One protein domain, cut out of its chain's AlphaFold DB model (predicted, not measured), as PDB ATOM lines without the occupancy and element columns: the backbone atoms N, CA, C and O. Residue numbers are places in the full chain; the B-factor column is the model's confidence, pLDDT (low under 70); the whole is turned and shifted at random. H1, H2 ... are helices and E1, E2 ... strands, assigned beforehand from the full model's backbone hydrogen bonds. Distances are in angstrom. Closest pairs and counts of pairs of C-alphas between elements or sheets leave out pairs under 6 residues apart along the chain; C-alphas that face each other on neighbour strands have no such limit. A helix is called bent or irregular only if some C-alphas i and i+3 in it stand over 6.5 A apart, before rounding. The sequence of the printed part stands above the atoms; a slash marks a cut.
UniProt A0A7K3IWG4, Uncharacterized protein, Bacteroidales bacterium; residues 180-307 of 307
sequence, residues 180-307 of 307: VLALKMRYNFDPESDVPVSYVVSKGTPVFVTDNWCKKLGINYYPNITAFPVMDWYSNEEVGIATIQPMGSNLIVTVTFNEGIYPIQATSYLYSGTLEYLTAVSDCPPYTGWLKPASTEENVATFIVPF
ATOM      1  N   VAL A 180     -22.121  49.820  14.257       93.44
ATOM      2  CA  VAL A 180     -22.785  50.571  15.312       93.44
ATOM      3  C   VAL A 180     -23.439  49.590  16.269       93.44
ATOM      4  O   VAL A 180     -24.348  48.855  15.891       93.44
ATOM      5  N   LEU A 181     -22.989  49.625  17.518       96.19
ATOM      6  CA  LEU A 181     -23.546  48.883  18.635       96.19
ATOM      7  C   LEU A 181     -24.322  49.831  19.549       96.19
ATOM      8  O   LEU A 181     -23.815  50.884  19.952       96.19
ATOM      9  N   ALA A 182     -25.545  49.445  19.897       96.88
ATOM     10  CA  ALA A 182     -26.357  50.144  20.887       96.88
ATOM     11  C   ALA A 182     -27.193  49.137  21.681       96.88
ATOM     12  O   ALA A 182     -27.782  48.219  21.115       96.88
ATOM     13  N   LEU A 183     -27.246  49.296  22.998       96.00
ATOM     14  CA  LEU A 183     -27.847  48.326  23.905       96.00
ATOM     15  C   LEU A 183     -29.086  48.921  24.569       96.00
ATOM     16  O   LEU A 183     -29.057  50.063  25.024       96.00
ATOM     17  N   LYS A 184     -30.147  48.122  24.689       95.00
ATOM     18  CA  LYS A 184     -31.249  48.389  25.615       95.00
ATOM     19  C   LYS A 184     -31.649  47.097  26.310       95.00
ATOM     20  O   LYS A 184     -32.085  46.152  25.655       95.00
ATOM     21  N   MET A 185     -31.547  47.057  27.631       93.19
ATOM     22  CA  MET A 185     -31.896  45.866  28.411       93.19
ATOM     23  C   MET A 185     -32.726  46.228  29.625       93.19
ATOM     24  O   MET A 185     -32.648  47.352  30.105       93.19
ATOM     25  N   ARG A 186     -33.513  45.285  30.137       91.50
ATOM     26  CA  ARG A 186     -34.137  45.421  31.456       91.50
ATOM     27  C   ARG A 186     -33.429  44.538  32.462       91.50
ATOM     28  O   ARG A 186     -32.865  43.514  32.079       91.50
ATOM     29  N   TYR A 187     -33.491  44.928  33.725       91.81
ATOM     30  CA  TYR A 187     -32.875  44.177  34.807       91.81
ATOM     31  C   TYR A 187     -33.753  44.163  36.060       91.81
ATOM     32  O   TYR A 187     -34.726  44.921  36.179       91.81
ATOM     33  N   ASN A 188     -33.369  43.296  36.989       91.19
ATOM     34  CA  ASN A 188     -33.932  43.167  38.320       91.19
ATOM     35  C   ASN A 188     -32.825  43.107  39.385       91.19
ATOM     36  O   ASN A 188     -31.659  42.899  39.056       91.19
ATOM     37  N   PHE A 189     -33.206  43.274  40.647       90.12
ATOM     38  CA  PHE A 189     -32.361  42.953  41.803       90.12
ATOM     39  C   PHE A 189     -32.681  41.569  42.389       90.12
ATOM     40  O   PHE A 189     -31.958  41.081  43.251       90.12
ATOM     41  N   ASP A 190     -33.768  40.951  41.924       88.31
ATOM     42  CA  ASP A 190     -34.179  39.590  42.256       88.31
ATOM     43  C   ASP A 190     -34.120  38.721  40.983       88.31
ATOM     44  O   ASP A 190     -34.863  39.009  40.035       88.31
ATOM     45  N   PRO A 191     -33.257  37.688  40.928       83.12
ATOM     46  CA  PRO A 191     -33.111  36.832  39.751       83.12
ATOM     47  C   PRO A 191     -34.361  36.001  39.434       83.12
ATOM     48  O   PRO A 191     -34.502  35.541  38.304       83.12
ATOM     49  N   GLU A 192     -35.269  35.800  40.395       84.69
ATOM     50  CA  GLU A 192     -36.489  35.003  40.203       84.69
ATOM     51  C   GLU A 192     -37.675  35.837  39.688       84.69
ATOM     52  O   GLU A 192     -38.731  35.294  39.356       84.69
ATOM     53  N   SER A 193     -37.525  37.163  39.610       83.81
ATOM     54  CA  SER A 193     -38.615  38.074  39.268       83.81
ATOM     55  C   SER A 193     -38.572  38.534  37.809       83.81
ATOM     56  O   SER A 193     -37.656  39.225  37.359       83.81
ATOM     57  N   ASP A 194     -39.653  38.247  37.083       77.31
ATOM     58  CA  ASP A 194     -39.858  38.680  35.694       77.31
ATOM     59  C   ASP A 194     -40.352  40.135  35.561       77.31
ATOM     60  O   ASP A 194     -40.510  40.653  34.448       77.31
ATOM     61  N   VAL A 195     -40.631  40.818  36.679       83.88
ATOM     62  CA  VAL A 195     -41.105  42.209  36.671       83.88
ATOM     63  C   VAL A 195     -39.899  43.149  36.745       83.88
ATOM     64  O   VAL A 195     -39.299  43.271  37.809       83.88
ATOM     65  N   PRO A 196     -39.545  43.853  35.655       83.50
ATOM     66  CA  PRO A 196     -38.348  44.683  35.621       83.50
ATOM     67  C   PRO A 196     -38.441  45.849  36.601       83.50
ATOM     68  O   PRO A 196     -39.428  46.587  36.596       83.50
ATOM     69  N   VAL A 197     -37.370  46.068  37.361       87.06
ATOM     70  CA  VAL A 197     -37.243  47.247  38.228       87.06
ATOM     71  C   VAL A 197     -36.867  48.474  37.403       87.06
ATOM     72  O   VAL A 197     -37.397  49.562  37.622       87.06
ATOM     73  N   SER A 198     -35.981  48.300  36.422       91.31
ATOM     74  CA  SER A 198     -35.534  49.382  35.547       91.31
ATOM     75  C   SER A 198     -35.030  48.845  34.200       91.31
ATOM     76  O   SER A 198     -35.185  47.666  33.859       91.31
ATOM     77  N   TYR A 199     -34.474  49.739  33.388       92.19
ATOM     78  CA  TYR A 199     -33.785  49.419  32.155       92.19
ATOM     79  C   TYR A 199     -32.504  50.224  32.007       92.19
ATOM     80  O   TYR A 199     -32.356  51.325  32.531       92.19
ATOM     81  N   VAL A 200     -31.601  49.652  31.230       94.44
ATOM     82  CA  VAL A 200     -30.299  50.208  30.922       94.44
ATOM     83  C   VAL A 200     -30.174  50.524  29.451       94.44
ATOM     84  O   VAL A 200     -30.838  49.919  28.599       94.44
ATOM     85  N   VAL A 201     -29.277  51.455  29.165       96.38
ATOM     86  CA  VAL A 201     -28.837  51.795  27.818       96.38
ATOM     87  C   VAL A 201     -27.314  51.794  27.752       96.38
ATOM     88  O   VAL A 201     -26.635  52.017  28.755       96.38
ATOM     89  N   SER A 202     -26.758  51.538  26.570       97.62
ATOM     90  CA  SER A 202     -25.319  51.701  26.345       97.62
ATOM     91  C   SER A 202     -24.900  53.158  26.548       97.62
ATOM     92  O   SER A 202     -25.537  54.073  26.022       97.62
ATOM     93  N   LYS A 203     -23.798  53.386  27.268       97.75
ATOM     94  CA  LYS A 203     -23.078  54.664  27.236       97.75
ATOM     95  C   LYS A 203     -22.329  54.776  25.912       97.75
ATOM     96  O   LYS A 203     -21.878  53.769  25.378       97.75
ATOM     97  N   GLY A 204     -22.187  55.990  25.392       96.25
ATOM     98  CA  GLY A 204     -21.532  56.245  24.111       96.25
ATOM     99  C   GLY A 204     -21.916  57.612  23.556       96.25
ATOM    100  O   GLY A 204     -22.355  58.492  24.301       96.25
ATOM    101  N   THR A 205     -21.783  57.786  22.244       95.75
ATOM    102  CA  THR A 205     -22.165  59.030  21.568       95.75
ATOM    103  C   THR A 205     -23.693  59.112  21.446       95.75
ATOM    104  O   THR A 205     -24.294  58.215  20.860       95.75
ATOM    105  N   PRO A 206     -24.366  60.148  21.974       92.19
ATOM    106  CA  PRO A 206     -25.806  60.299  21.792       92.19
ATOM    107  C   PRO A 206     -26.114  60.731  20.353       92.19
ATOM    108  O   PRO A 206     -25.484  61.650  19.832       92.19
ATOM    109  N   VAL A 207     -27.101  60.093  19.720       92.69
ATOM    110  CA  VAL A 207     -27.515  60.409  18.333       92.69
ATOM    111  C   VAL A 207     -28.998  60.727  18.174       92.69
ATOM    112  O   VAL A 207     -29.424  61.141  17.100       92.69
ATOM    113  N   PHE A 208     -29.784  60.580  19.240       93.12
ATOM    114  CA  PHE A 208     -31.213  60.873  19.233       93.12
ATOM    115  C   PHE A 208     -31.501  62.199  19.929       93.12
ATOM    116  O   PHE A 208     -31.146  62.401  21.091       93.12
ATOM    117  N   VAL A 209     -32.203  63.086  19.228       90.00
ATOM    118  CA  VAL A 209     -32.713  64.348  19.774       90.00
ATOM    119  C   VAL A 209     -34.201  64.165  20.067       90.00
ATOM    120  O   VAL A 209     -35.052  64.431  19.227       90.00
ATOM    121  N   THR A 210     -34.507  63.641  21.253       90.94
ATOM    122  CA  THR A 210     -35.872  63.350  21.727       90.94
ATOM    123  C   THR A 210     -35.942  63.497  23.250       90.94
ATOM    124  O   THR A 210     -34.909  63.605  23.912       90.94
ATOM    125  N   ASP A 211     -37.146  63.462  23.818       88.69
ATOM    126  CA  ASP A 211     -37.383  63.350  25.267       88.69
ATOM    127  C   ASP A 211     -37.745  61.923  25.711       88.69
ATOM    128  O   ASP A 211     -38.050  61.672  26.877       88.69
ATOM    129  N   ASN A 212     -37.676  60.969  24.785       91.62
ATOM    130  CA  ASN A 212     -37.981  59.564  25.011       91.62
ATOM    131  C   ASN A 212     -36.724  58.760  25.431       91.62
ATOM    132  O   ASN A 212     -35.612  59.288  25.519       91.62
ATOM    133  N   TRP A 213     -36.888  57.461  25.697       90.88
ATOM    134  CA  TRP A 213     -35.865  56.571  26.268       90.88
ATOM    135  C   TRP A 213     -34.556  56.487  25.468       90.88
ATOM    136  O   TRP A 213     -33.544  56.044  25.988       90.88
ATOM    137  N   CYS A 214     -34.532  56.840  24.188       93.81
ATOM    138  CA  CYS A 214     -33.311  56.780  23.386       93.81
ATOM    139  C   CYS A 214     -32.466  58.057  23.496       93.81
ATOM    140  O   CYS A 214     -31.347  58.079  22.995       93.81
ATOM    141  N   LYS A 215     -32.928  59.096  24.209       93.50
ATOM    142  CA  LYS A 215     -32.155  60.329  24.455       93.50
ATOM    143  C   LYS A 215     -30.787  60.068  25.098       93.50
ATOM    144  O   LYS A 215     -29.832  60.781  24.815       93.50
ATOM    145  N   LYS A 216     -30.687  59.055  25.967       93.88
ATOM    146  CA  LYS A 216     -29.417  58.612  26.583       93.88
ATOM    147  C   LYS A 216     -28.854  57.333  25.951       93.88
ATOM    148  O   LYS A 216     -27.887  56.793  26.474       93.88
ATOM    149  N   LEU A 217     -29.446  56.834  24.862       95.75
ATOM    150  CA  LEU A 217     -28.896  55.691  24.137       95.75
ATOM    151  C   LEU A 217     -27.626  56.141  23.413       95.75
ATOM    152  O   LEU A 217     -27.686  56.836  22.397       95.75
ATOM    153  N   GLY A 218     -26.481  55.755  23.960       96.44
ATOM    154  CA  GLY A 218     -25.183  55.999  23.361       96.44
ATOM    155  C   GLY A 218     -24.848  54.930  22.333       96.44
ATOM    156  O   GLY A 218     -24.972  53.737  22.611       96.44
ATOM    157  N   ILE A 219     -24.400  55.353  21.156       96.56
ATOM    158  CA  ILE A 219     -23.854  54.450  20.147       96.56
ATOM    159  C   ILE A 219     -22.362  54.245  20.354       96.56
ATOM    160  O   ILE A 219     -21.654  55.140  20.826       96.56
ATOM    161  N   ASN A 220     -21.893  53.077  19.941       96.44
ATOM    162  CA  ASN A 220     -20.496  52.699  19.994       96.44
ATOM    163  C   ASN A 220     -20.071  52.073  18.669       96.44
ATOM    164  O   ASN A 220     -20.834  51.323  18.069       96.44
ATOM    165  N   TYR A 221     -18.858  52.376  18.219       90.88
ATOM    166  CA  TYR A 221     -18.330  51.871  16.956       90.88
ATOM    167  C   TYR A 221     -17.315  50.767  17.223       90.88
ATOM    168  O   TYR A 221     -16.244  51.031  17.764       90.88
ATOM    169  N   TYR A 222     -17.635  49.544  16.819       87.31
ATOM    170  CA  TYR A 222     -16.638  48.487  16.680       87.31
ATOM    171  C   TYR A 222     -16.005  48.583  15.279       87.31
ATOM    172  O   TYR A 222     -16.757  48.762  14.320       87.31
ATOM    173  N   PRO A 223     -14.673  48.474  15.112       81.69
ATOM    174  CA  PRO A 223     -13.701  48.004  16.100       81.69
ATOM    175  C   PRO A 223     -12.999  49.091  16.928       81.69
ATOM    176  O   PRO A 223     -12.124  48.779  17.728       81.69
ATOM    177  N   ASN A 224     -13.395  50.360  16.798       84.81
ATOM    178  CA  ASN A 224     -12.748  51.482  17.495       84.81
ATOM    179  C   ASN A 224     -12.761  51.348  19.028       84.81
ATOM    180  O   ASN A 224     -11.975  52.000  19.713       84.81
ATOM    181  N   ILE A 225     -13.681  50.549  19.568       87.81
ATOM    182  CA  ILE A 225     -13.802  50.248  20.990       87.81
ATOM    183  C   ILE A 225     -13.973  48.741  21.220       87.81
ATOM    184  O   ILE A 225     -14.572  48.031  20.412       87.81
ATOM    185  N   THR A 226     -13.497  48.264  22.369       92.38
ATOM    186  CA  THR A 226     -13.639  46.866  22.824       92.38
ATOM    187  C   THR A 226     -14.543  46.714  24.037       92.38
ATOM    188  O   THR A 226     -14.873  45.596  24.421       92.38
ATOM    189  N   ALA A 227     -14.956  47.819  24.655       97.00
ATOM    190  CA  ALA A 227     -15.900  47.814  25.755       97.00
ATOM    191  C   ALA A 227     -16.618  49.159  25.874       97.00
ATOM    192  O   ALA A 227     -16.085  50.195  25.470       97.00
ATOM    193  N   PHE A 228     -17.812  49.146  26.458       98.06
ATOM    194  CA  PHE A 228     -18.546  50.355  26.817       98.06
ATOM    195  C   PHE A 228     -19.384  50.143  28.088       98.06
ATOM    196  O   PHE A 228     -19.937  49.059  28.287       98.06
ATOM    197  N   PRO A 229     -19.518  51.168  28.950       98.12
ATOM    198  CA  PRO A 229     -20.383  51.091  30.120       98.12
ATOM    199  C   PRO A 229     -21.862  50.939  29.773       98.12
ATOM    200  O   PRO A 229     -22.341  51.430  28.746       98.12
ATOM    201  N   VAL A 230     -22.601  50.325  30.688       96.88
ATOM    202  CA  VAL A 230     -24.051  50.172  30.628       96.88
ATOM    203  C   VAL A 230     -24.664  50.961  31.780       96.88
ATOM    204  O   VAL A 230     -24.325  50.754  32.944       96.88
ATOM    205  N   MET A 231     -25.538  51.909  31.443       97.06
ATOM    206  CA  MET A 231     -26.049  52.914  32.377       97.06
ATOM    207  C   MET A 231     -27.510  52.648  32.699       97.06
ATOM    208  O   MET A 231     -28.306  52.454  31.777       97.06
ATOM    209  N   ASP A 232     -27.883  52.723  33.975       95.38
ATOM    210  CA  ASP A 232     -29.290  52.800  34.355       95.38
ATOM    211  C   ASP A 232     -29.927  54.065  33.775       95.38
ATOM    212  O   ASP A 232     -29.372  55.168  33.829       95.38
ATOM    213  N   TRP A 233     -31.117  53.910  33.202       93.31
ATOM    214  CA  TRP A 233     -31.795  55.013  32.546       93.31
ATOM    215  C   TRP A 233     -32.184  56.142  33.506       93.31
ATOM    216  O   TRP A 233     -32.088  57.318  33.135       93.31
ATOM    217  N   TYR A 234     -32.656  55.821  34.711       91.81
ATOM    218  CA  TYR A 234     -33.216  56.805  35.635       91.81
ATOM    219  C   TYR A 234     -32.127  57.471  36.470       91.81
ATOM    220  O   TYR A 234     -32.033  58.700  36.454       91.81
ATOM    221  N   SER A 235     -31.294  56.682  37.151       93.00
ATOM    222  CA  SER A 235     -30.226  57.188  38.017       93.00
ATOM    223  C   SER A 235     -29.035  57.722  37.226       93.00
ATOM    224  O   SER A 235     -28.315  58.585  37.722       93.00
ATOM    225  N   ASN A 236     -28.860  57.273  35.974       90.88
ATOM    226  CA  ASN A 236     -27.674  57.559  35.166       90.88
ATOM    227  C   ASN A 236     -26.374  57.057  35.819       90.88
ATOM    228  O   ASN A 236     -25.298  57.606  35.572       90.88
ATOM    229  N   GLU A 237     -26.480  56.025  36.653       95.38
ATOM    230  CA  GLU A 237     -25.347  55.325  37.248       95.38
ATOM    231  C   GLU A 237     -24.919  54.155  36.364       95.38
ATOM    232  O   GLU A 237     -25.718  53.572  35.629       95.38
ATOM    233  N   GLU A 238     -23.632  53.833  36.409       96.94
ATOM    234  CA  GLU A 238     -23.084  52.670  35.722       96.94
ATOM    235  C   GLU A 238     -23.448  51.406  36.503       96.94
ATOM    236  O   GLU A 238     -23.128  51.283  37.683       96.94
ATOM    237  N   VAL A 239     -24.122  50.468  35.842       95.75
ATOM    238  CA  VAL A 239     -24.618  49.225  36.458       95.75
ATOM    239  C   VAL A 239     -24.012  47.970  35.835       95.75
ATOM    240  O   VAL A 239     -24.377  46.853  36.198       95.75
ATOM    241  N   GLY A 240     -23.088  48.145  34.894       96.38
ATOM    242  CA  GLY A 240     -22.363  47.062  34.254       96.38
ATOM    243  C   GLY A 240     -21.495  47.546  33.100       96.38
ATOM    244  O   GLY A 240     -21.457  48.733  32.767       96.38
ATOM    245  N   ILE A 241     -20.834  46.595  32.452       97.94
ATOM    246  CA  ILE A 241     -19.957  46.826  31.307       97.94
ATOM    247  C   ILE A 241     -20.272  45.828  30.195       97.94
ATOM    248  O   ILE A 241     -20.459  44.639  30.441       97.94
ATOM    249  N   ALA A 242     -20.329  46.313  28.958       98.06
ATOM    250  CA  ALA A 242     -20.348  45.478  27.769       98.06
ATOM    251  C   ALA A 242     -18.921  45.344  27.234       98.06
ATOM    252  O   ALA A 242     -18.248  46.351  27.034       98.06
ATOM    253  N   THR A 243     -18.469  44.121  26.980       97.94
ATOM    254  CA  THR A 243     -17.184  43.807  26.340       97.94
ATOM    255  C   THR A 243     -17.430  43.172  24.976       97.94
ATOM    256  O   THR A 243     -18.441  42.502  24.783       97.94
ATOM    257  N   ILE A 244     -16.541  43.419  24.014       95.06
ATOM    258  CA  ILE A 244     -16.690  43.022  22.611       95.06
ATOM    259  C   ILE A 244     -15.463  42.210  22.203       95.06
ATOM    260  O   ILE A 244     -14.335  42.695  22.296       95.06
ATOM    261  N   GLN A 245     -15.682  40.986  21.731       90.19
ATOM    262  CA  GLN A 245     -14.617  40.073  21.323       90.19
ATOM    263  C   GLN A 245     -14.939  39.442  19.961       90.19
ATOM    264  O   GLN A 245     -16.030  38.898  19.797       90.19
ATOM    265  N   PRO A 246     -14.031  39.486  18.971       81.81
ATOM    266  CA  PRO A 246     -14.227  38.758  17.721       81.81
ATOM    267  C   PRO A 246     -14.092  37.242  17.943       81.81
ATOM    268  O   PRO A 246     -13.217  36.787  18.677       81.81
ATOM    269  N   MET A 247     -14.943  36.454  17.284       77.44
ATOM    270  CA  MET A 247     -14.916  34.990  17.301       77.44
ATOM    271  C   MET A 247     -15.353  34.431  15.938       77.44
ATOM    272  O   MET A 247     -16.543  34.262  15.660       77.44
ATOM    273  N   GLY A 248     -14.376  34.131  15.076       70.00
ATOM    274  CA  GLY A 248     -14.637  33.717  13.694       70.00
ATOM    275  C   GLY A 248     -15.342  34.830  12.912       70.00
ATOM    276  O   GLY A 248     -14.877  35.963  12.903       70.00
ATOM    277  N   SER A 249     -16.484  34.515  12.297       65.88
ATOM    278  CA  SER A 249     -17.344  35.470  11.576       65.88
ATOM    279  C   SER A 249     -18.404  36.143  12.468       65.88
ATOM    280  O   SER A 249     -19.491  36.486  12.003       65.88
ATOM    281  N   ASN A 250     -18.164  36.219  13.779       77.94
ATOM    282  CA  ASN A 250     -19.079  36.848  14.729       77.94
ATOM    283  C   ASN A 250     -18.327  37.778  15.685       77.94
ATOM    284  O   ASN A 250     -17.151  37.563  15.980       77.94
ATOM    285  N   LEU A 251     -19.037  38.753  16.245       86.38
ATOM    286  CA  LEU A 251     -18.649  39.450  17.468       86.38
ATOM    287  C   LEU A 251     -19.464  38.898  18.631       86.38
ATOM    288  O   LEU A 251     -20.689  38.795  18.564       86.38
ATOM    289  N   ILE A 252     -18.777  38.574  19.714       93.56
ATOM    290  CA  ILE A 252     -19.379  38.233  20.992       93.56
ATOM    291  C   ILE A 252     -19.423  39.502  21.825       93.56
ATOM    292  O   ILE A 252     -18.383  40.081  22.139       93.56
ATOM    293  N   VAL A 253     -20.635  39.950  22.148       96.69
ATOM    294  CA  VAL A 253     -20.852  41.080  23.054       96.69
ATOM    295  C   VAL A 253     -21.358  40.534  24.377       96.69
ATOM    296  O   VAL A 253     -22.479  40.031  24.452       96.69
ATOM    297  N   THR A 254     -20.536  40.637  25.414       97.00
ATOM    298  CA  THR A 254     -20.846  40.138  26.757       97.00
ATOM    299  C   THR A 254     -21.096  41.313  27.681       97.00
ATOM    300  O   THR A 254     -20.198  42.120  27.920       97.00
ATOM    301  N   VAL A 255     -22.318  41.412  28.197       97.00
ATOM    302  CA  VAL A 255     -22.720  42.409  29.187       97.00
ATOM    303  C   VAL A 255     -22.655  41.779  30.568       97.00
ATOM    304  O   VAL A 255     -23.424  40.865  30.854       97.00
ATOM    305  N   THR A 256     -21.764  42.277  31.418       96.31
ATOM    306  CA  THR A 256     -21.640  41.865  32.819       96.31
ATOM    307  C   THR A 256     -22.192  42.968  33.706       96.31
ATOM    308  O   THR A 256     -21.690  44.093  33.693       96.31
ATOM    309  N   PHE A 257     -23.234  42.646  34.463       95.19
ATOM    310  CA  PHE A 257     -23.827  43.545  35.442       95.19
ATOM    311  C   PHE A 257     -23.074  43.486  36.774       95.19
ATOM    312  O   PHE A 257     -22.472  42.465  37.127       95.19
ATOM    313  N   ASN A 258     -23.124  44.597  37.510       95.69
ATOM    314  CA  ASN A 258     -22.614  44.677  38.876       95.69
ATOM    315  C   ASN A 258     -23.327  43.653  39.776       95.69
ATOM    316  O   ASN A 258     -24.451  43.234  39.497       95.69
ATOM    317  N   GLU A 259     -22.671  43.253  40.865       92.00
ATOM    318  CA  GLU A 259     -23.215  42.280  41.817       92.00
ATOM    319  C   GLU A 259     -24.627  42.665  42.292       92.00
ATOM    320  O   GLU A 259     -24.903  43.828  42.596       92.00
ATOM    321  N   GLY A 260     -25.525  41.676  42.338       90.50
ATOM    322  CA  GLY A 260     -26.924  41.869  42.724       90.50
ATOM    323  C   GLY A 260     -27.819  42.452  41.629       90.50
ATOM    324  O   GLY A 260     -28.960  42.803  41.921       90.50
ATOM    325  N   ILE A 261     -27.335  42.572  40.388       92.38
ATOM    326  CA  ILE A 261     -28.127  43.016  39.239       92.38
ATOM    327  C   ILE A 261     -28.221  41.901  38.195       92.38
ATOM    328  O   ILE A 261     -27.214  41.382  37.715       92.38
ATOM    329  N   TYR A 262     -29.453  41.585  37.805       91.19
ATOM    330  CA  TYR A 262     -29.794  40.409  37.010       91.19
ATOM    331  C   TYR A 262     -30.500  40.828  35.709       91.19
ATOM    332  O   TYR A 262     -31.561  41.463  35.771       91.19
ATOM    333  N   PRO A 263     -29.950  40.537  34.514       90.19
ATOM    334  CA  PRO A 263     -30.581  40.893  33.248       90.19
ATOM    335  C   PRO A 263     -31.822  40.045  32.958       90.19
ATOM    336  O   PRO A 263     -31.827  38.832  33.131       90.19
ATOM    337  N   ILE A 264     -32.855  40.666  32.387       87.38
ATOM    338  CA  ILE A 264     -34.066  39.958  31.953       87.38
ATOM    339  C   ILE A 264     -33.961  39.651  30.460       87.38
ATOM    340  O   ILE A 264     -34.116  40.536  29.607       87.38
ATOM    341  N   GLN A 265     -33.747  38.376  30.131       80.69
ATOM    342  CA  GLN A 265     -33.502  37.905  28.764       80.69
ATOM    343  C   GLN A 265     -34.600  38.332  27.777       80.69
ATOM    344  O   GLN A 265     -34.317  38.837  26.689       80.69
ATOM    345  N   ALA A 266     -35.871  38.193  28.173       78.12
ATOM    346  CA  ALA A 266     -37.030  38.442  27.313       78.12
ATOM    347  C   ALA A 266     -37.130  39.889  26.799       78.12
ATOM    348  O   ALA A 266     -37.808  40.153  25.800       78.12
ATOM    349  N   THR A 267     -36.463  40.831  27.473       82.38
ATOM    350  CA  THR A 267     -36.530  42.266  27.168       82.38
ATOM    351  C   THR A 267     -35.155  42.916  27.014       82.38
ATOM    352  O   THR A 267     -35.018  44.132  27.161       82.38
ATOM    353  N   SER A 268     -34.156  42.100  26.679       89.19
ATOM    354  CA  SER A 268     -32.776  42.508  26.447       89.19
ATOM    355  C   SER A 268     -32.422  42.460  24.968       89.19
ATOM    356  O   SER A 268     -32.676  41.458  24.301       89.19
ATOM    357  N   TYR A 269     -31.860  43.557  24.465       94.25
ATOM    358  CA  TYR A 269     -31.710  43.798  23.037       94.25
ATOM    359  C   TYR A 269     -30.401  44.520  22.708       94.25
ATOM    360  O   TYR A 269     -30.053  45.518  23.348       94.25
ATOM    361  N   LEU A 270     -29.724  44.058  21.658       96.44
ATOM    362  CA  LEU A 270     -28.522  44.672  21.097       96.44
ATOM    363  C   LEU A 270     -28.744  45.014  19.622       96.44
ATOM    364  O   LEU A 270     -28.967  44.135  18.786       96.44
ATOM    365  N   TYR A 271     -28.660  46.299  19.302       96.00
ATOM    366  CA  TYR A 271     -28.536  46.758  17.932       96.00
ATOM    367  C   TYR A 271     -27.128  46.480  17.408       96.00
ATOM    368  O   TYR A 271     -26.146  46.781  18.086       96.00
ATOM    369  N   SER A 272     -27.057  45.966  16.184       92.75
ATOM    370  CA  SER A 272     -25.848  45.888  15.372       92.75
ATOM    371  C   SER A 272     -26.209  46.270  13.940       92.75
ATOM    372  O   SER A 272     -27.146  45.705  13.369       92.75
ATOM    373  N   GLY A 273     -25.513  47.253  13.372       88.81
ATOM    374  CA  GLY A 273     -25.753  47.699  12.002       88.81
ATOM    375  C   GLY A 273     -25.089  49.031  11.675       88.81
ATOM    376  O   GLY A 273     -24.016  49.344  12.185       88.81
ATOM    377  N   THR A 274     -25.720  49.816  10.802       88.31
ATOM    378  CA  THR A 274     -25.225  51.132  10.377       88.31
ATOM    379  C   THR A 274     -25.875  52.259  11.175       88.31
ATOM    380  O   THR A 274     -27.006  52.141  11.646       88.31
ATOM    381  N   LEU A 275     -25.189  53.402  11.281       89.25
ATOM    382  CA  LEU A 275     -25.779  54.583  11.917       89.25
ATOM    383  C   LEU A 275     -27.057  55.020  11.193       89.25
ATOM    384  O   LEU A 275     -28.059  55.292  11.841       89.25
ATOM    385  N   GLU A 276     -27.010  55.048   9.861       87.31
ATOM    386  CA  GLU A 276     -28.130  55.455   9.011       87.31
ATOM    387  C   GLU A 276     -29.395  54.651   9.315       87.31
ATOM    388  O   GLU A 276     -30.462  55.231   9.483       87.31
ATOM    389  N   TYR A 277     -29.288  53.328   9.450       87.38
ATOM    390  CA  TYR A 277     -30.453  52.501   9.745       87.38
ATOM    391  C   TYR A 277     -30.973  52.724  11.170       87.38
ATOM    392  O   TYR A 277     -32.183  52.767  11.388       87.38
ATOM    393  N   LEU A 278     -30.073  52.892  12.144       91.38
ATOM    394  CA  LEU A 278     -30.457  53.162  13.529       91.38
ATOM    395  C   LEU A 278     -31.221  54.488  13.675       91.38
ATOM    396  O   LEU A 278     -32.137  54.574  14.493       91.38
ATOM    397  N   THR A 279     -30.859  55.503  12.885       90.00
ATOM    398  CA  THR A 279     -31.428  56.860  12.948       90.00
ATOM    399  C   THR A 279     -32.434  57.169  11.838       90.00
ATOM    400  O   THR A 279     -32.944  58.283  11.779       90.00
ATOM    401  N   ALA A 280     -32.799  56.193  10.998       87.44
ATOM    402  CA  ALA A 280     -33.804  56.351   9.937       87.44
ATOM    403  C   ALA A 280     -35.245  56.567  10.454       87.44
ATOM    404  O   ALA A 280     -36.177  56.744   9.669       87.44
ATOM    405  N   VAL A 281     -35.450  56.523  11.771       82.44
ATOM    406  CA  VAL A 281     -36.743  56.702  12.435       82.44
ATOM    407  C   VAL A 281     -36.890  58.118  12.997       82.44
ATOM    408  O   VAL A 281     -35.921  58.749  13.402       82.44
ATOM    409  N   SER A 282     -38.125  58.619  13.058       77.31
ATOM    410  CA  SER A 282     -38.418  59.978  13.539       77.31
ATOM    411  C   SER A 282     -38.357  60.147  15.066       77.31
ATOM    412  O   SER A 282     -38.411  61.273  15.548       77.31
ATOM    413  N   ASP A 283     -38.306  59.051  15.823       87.25
ATOM    414  CA  ASP A 283     -38.183  59.026  17.289       87.25
ATOM    415  C   ASP A 283     -37.288  57.835  17.684       87.25
ATOM    416  O   ASP A 283     -36.351  57.498  16.961       87.25
ATOM    417  N   CYS A 284     -37.549  57.162  18.804       91.69
ATOM    418  CA  CYS A 284     -36.752  56.021  19.210       91.69
ATOM    419  C   CYS A 284     -36.930  54.790  18.314       91.69
ATOM    420  O   CYS A 284     -38.053  54.460  17.922       91.69
ATOM    421  N   PRO A 285     -35.841  54.044  18.055       90.75
ATOM    422  CA  PRO A 285     -35.879  52.870  17.200       90.75
ATOM    423  C   PRO A 285     -36.749  51.760  17.810       90.75
ATOM    424  O   PRO A 285     -36.797  51.611  19.040       90.75
ATOM    425  N   PRO A 286     -37.417  50.940  16.976       86.38
ATOM    426  CA  PRO A 286     -38.167  49.774  17.429       86.38
ATOM    427  C   PRO A 286     -37.195  48.688  17.914       86.38
ATOM    428  O   PRO A 286     -36.828  47.763  17.192       86.38
ATOM    429  N   TYR A 287     -36.763  48.819  19.167       86.06
ATOM    430  CA  TYR A 287     -35.703  48.014  19.778       86.06
ATOM    431  C   TYR A 287     -36.040  46.521  19.917       86.06
ATOM    432  O   TYR A 287     -35.155  45.711  20.147       86.06
ATOM    433  N   THR A 288     -37.306  46.126  19.758       83.25
ATOM    434  CA  THR A 288     -37.731  44.718  19.812       83.25
ATOM    435  C   THR A 288     -37.301  43.901  18.593       83.25
ATOM    436  O   THR A 288     -37.338  42.677  18.652       83.25
ATOM    437  N   GLY A 289     -36.921  44.558  17.490       84.12
ATOM    438  CA  GLY A 289     -36.383  43.904  16.290       84.12
ATOM    439  C   GLY A 289     -34.874  43.648  16.340       84.12
ATOM    440  O   GLY A 289     -34.298  43.205  15.353       84.12
ATOM    441  N   TRP A 290     -34.224  43.983  17.452       92.69
ATOM    442  CA  TRP A 290     -32.786  43.827  17.644       92.69
ATOM    443  C   TRP A 290     -32.425  42.424  18.145       92.69
ATOM    444  O   TRP A 290     -33.299  41.620  18.480       92.69
ATOM    445  N   LEU A 291     -31.126  42.129  18.214       92.38
ATOM    446  CA  LEU A 291     -30.629  40.825  18.645       92.38
ATOM    447  C   LEU A 291     -30.977  40.579  20.112       92.38
ATOM    448  O   LEU A 291     -30.743  41.439  20.959       92.38
ATOM    449  N   LYS A 292     -31.499  39.389  20.413       93.38
ATOM    450  CA  LYS A 292     -31.671  38.904  21.785       93.38
ATOM    451  C   LYS A 292     -30.390  38.227  22.278       93.38
ATOM    452  O   LYS A 292     -29.634  37.707  21.455       93.38
ATOM    453  N   PRO A 293     -30.151  38.194  23.596       91.94
ATOM    454  CA  PRO A 293     -29.041  37.433  24.152       91.94
ATOM    455  C   PRO A 293     -29.207  35.931  23.865       91.94
ATOM    456  O   PRO A 293     -30.291  35.364  24.040       91.94
ATOM    457  N   ALA A 294     -28.117  35.303  23.428       85.75
ATOM    458  CA  ALA A 294     -28.005  33.873  23.150       85.75
ATOM    459  C   ALA A 294     -27.959  33.038  24.439       85.75
ATOM    460  O   ALA A 294     -28.456  31.914  24.465       85.75
ATOM    461  N   SER A 295     -27.402  33.600  25.510       82.69
ATOM    462  CA  SER A 295     -27.418  33.018  26.847       82.69
ATOM    463  C   SER A 295     -27.424  34.112  27.908       82.69
ATOM    464  O   SER A 295     -26.990  35.245  27.667       82.69
ATOM    465  N   THR A 296     -27.926  33.754  29.085       74.62
ATOM    466  CA  THR A 296     -27.807  34.555  30.300       74.62
ATOM    467  C   THR A 296     -27.337  33.668  31.440       74.62
ATOM    468  O   THR A 296     -27.907  32.599  31.662       74.62
ATOM    469  N   GLU A 297     -26.311  34.118  32.147       80.25
ATOM    470  CA  GLU A 297     -25.948  33.627  33.481       80.25
ATOM    471  C   GLU A 297     -26.440  34.664  34.501       80.25
ATOM    472  O   GLU A 297     -26.892  35.730  34.084       80.25
ATOM    473  N   GLU A 298     -26.385  34.368  35.805       81.62
ATOM    474  CA  GLU A 298     -27.010  35.182  36.869       81.62
ATOM    475  C   GLU A 298     -26.887  36.697  36.610       81.62
ATOM    476  O   GLU A 298     -27.888  37.395  36.506       81.62
ATOM    477  N   ASN A 299     -25.681  37.199  36.354       88.25
ATOM    478  CA  ASN A 299     -25.411  38.618  36.112       88.25
ATOM    479  C   ASN A 299     -24.823  38.914  34.719       88.25
ATOM    480  O   ASN A 299     -24.221  39.971  34.511       88.25
ATOM    481  N   VAL A 300     -24.951  37.994  33.762       91.88
ATOM    482  CA  VAL A 300     -24.307  38.110  32.446       91.88
ATOM    483  C   VAL A 300     -25.315  37.897  31.330       91.88
ATOM    484  O   VAL A 300     -26.137  36.989  31.390       91.88
ATOM    485  N   ALA A 301     -25.228  38.699  30.272       93.75
ATOM    486  CA  ALA A 301     -25.945  38.468  29.024       93.75
ATOM    487  C   ALA A 301     -24.979  38.469  27.840       93.75
ATOM    488  O   ALA A 301     -24.213  39.415  27.659       93.75
ATOM    489  N   THR A 302     -25.065  37.440  27.001       95.25
ATOM    490  CA  THR A 302     -24.167  37.265  25.855       95.25
ATOM    491  C   THR A 302     -24.940  37.374  24.551       95.25
ATOM    492  O   THR A 302     -25.934  36.679  24.353       95.25
ATOM    493  N   PHE A 303     -24.472  38.213  23.629       95.44
ATOM    494  CA  PHE A 303     -25.022  38.379  22.285       95.44
ATOM    495  C   PHE A 303     -24.024  37.877  21.241       95.44
ATOM    496  O   PHE A 303     -22.824  38.120  21.358       95.44
ATOM    497  N   ILE A 304     -24.537  37.219  20.201       89.69
ATOM    498  CA  ILE A 304     -23.756  36.797  19.035       89.69
ATOM    499  C   ILE A 304     -24.171  37.688  17.869       89.69
ATOM    500  O   ILE A 304     -25.312  37.637  17.412       89.69
ATOM    501  N   VAL A 305     -23.250  38.532  17.423       86.50
ATOM    502  CA  VAL A 305     -23.455  39.491  16.340       86.50
ATOM    503  C   VAL A 305     -22.781  38.952  15.080       86.50
ATOM    504  O   VAL A 305     -21.558  38.839  15.078       86.50
ATOM    505  N   PRO A 306     -23.524  38.650  14.004       74.31
ATOM    506  CA  PRO A 306     -22.912  38.303  12.721       74.31
ATOM    507  C   PRO A 306     -22.056  39.466  12.196       74.31
ATOM    508  O   PRO A 306     -22.527  40.609  12.213       74.31
ATOM    509  N   PHE A 307     -20.822  39.193  11.755       63.28
ATOM    510  CA  PHE A 307     -19.834  40.219  11.386       63.28
ATOM    511  C   PHE A 307     -18.984  39.861  10.158       63.28
ATOM    512  O   PHE A 307     -18.458  38.729  10.123       63.28
TER     513      PHE A 307
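AT A GLANCE: This is residues 180 to 307 of the 307 residues of an uncharacterized protein of Bacteroidales bacterium (UniProt A0A7K3IWG4). The domain is a small, somewhat flattened barrel of seven strands, E1, E2, E4, E5, E6, E9 and E7 in turn round the ring, nearly closed: E7 and E9 come near each other but do not pair. E2 and E3 lie end to end along one side of E1, the loop that holds H1 bulges outward between them, the short H2 sits at the end of the barrel where E7 ends, and a long stretch, residues 280 to 294, runs back on the outside to E8, which pairs with E9. The printed part has 128 residues with two named helices and nine named strands; along the chain, H1 comes between E2 and E3, and H2 between E7 and E8. The class is mostly strand, and the nine strands form one branched, strongly twisted sheet whose neighbour pairs are antiparallel. It is compact, with a radius of gyration of the C-alphas of 13.6 A and spans of 39 by 38 by 23 A.

IN THESE COORDINATES: E1, residues 180 to 188, begins with C-alpha 180 at (-22.785, 50.571, 15.312) and is 26.6 A long. E7, residues 262 to 273, is the longest strand by residues, 26.4 A from first to last C-alpha, and bends by 80 degrees at residue 266. E5, residues 238 to 247, measures 26.8 A and ends with C-alpha 247 at (-14.916, 34.990, 17.301). E6, residues 250 to 257, measures 22.3 A. E9, residues 300 to 306, measures 19.8 A and ends with C-alpha 306 at (-22.912, 38.303, 12.721). E4 is residues 227 to 232, E2 residues 198 to 202, E3 residues 218 to 222 and E8 residues 295 to 297. H1, residues 213 to 216, is irregular, but only just: C-alphas 213 and 216 are 6.8 A apart. H2 is residues 275 to 279.

HOW THE PARTS SIT: E1 has three neighbours: E2, beside residues 182 to 187, and E3, beside residues 180 to 182, lie on one side of it, and E7 on the other side. Within hydrogen-bond range are N 184 and O 269 of E1 and E7, 2.9 A apart, N 200 and O 185 of the hairpin E1 and E2, 2.8 A apart, and N 181 and O 220 of E1 and E3, 2.8 A apart. On the other side of E2 is E4, with N 231 and O 201 2.9 A apart. E4, E5 and E6 form a meander, each strand the antiparallel neighbour of the one before, with N 228 and O 242 at 2.9 A and N 243 and O 254 at 2.8 A. E9 is the antiparallel neighbour of E6, on the other side of it from E5, with N 253 and O 303 within hydrogen-bond range at 3.0 A, and the hairpin E8 and E9 has N 297 and O 300 within that range at 3.0 A. The closest C-alphas of E7 and E9 are those of Pro 263 and Ala 301, 6.7 A apart. H1 and H2 are on the same face of the sheet, at heights over the sheet of 8.7 A and 9.5 A, and are apart. H2 lies over E1, but only just, with 3 of its 5 C-alphas falling on that strand; H1 lies over none. In H2 the O i to N i+4 pair is within hydrogen-bond range; H1 is too short for such a pair.

THE WHOLE: The two C-alphas farthest apart are those of Asp 211 and Gly 248, 39.1 A. The printed part has no cut and ends at residue 307, the chain's last. The link from H2 to E8, 15 residues, is long; those from E1 to E2 and from E2 to H1 are short. Residues 205 to 206 pair antiparallel with residues 218 to 219 of E3. The mean pLDDT of the printed part is 90.0, and residues 249 and 307 are under 70.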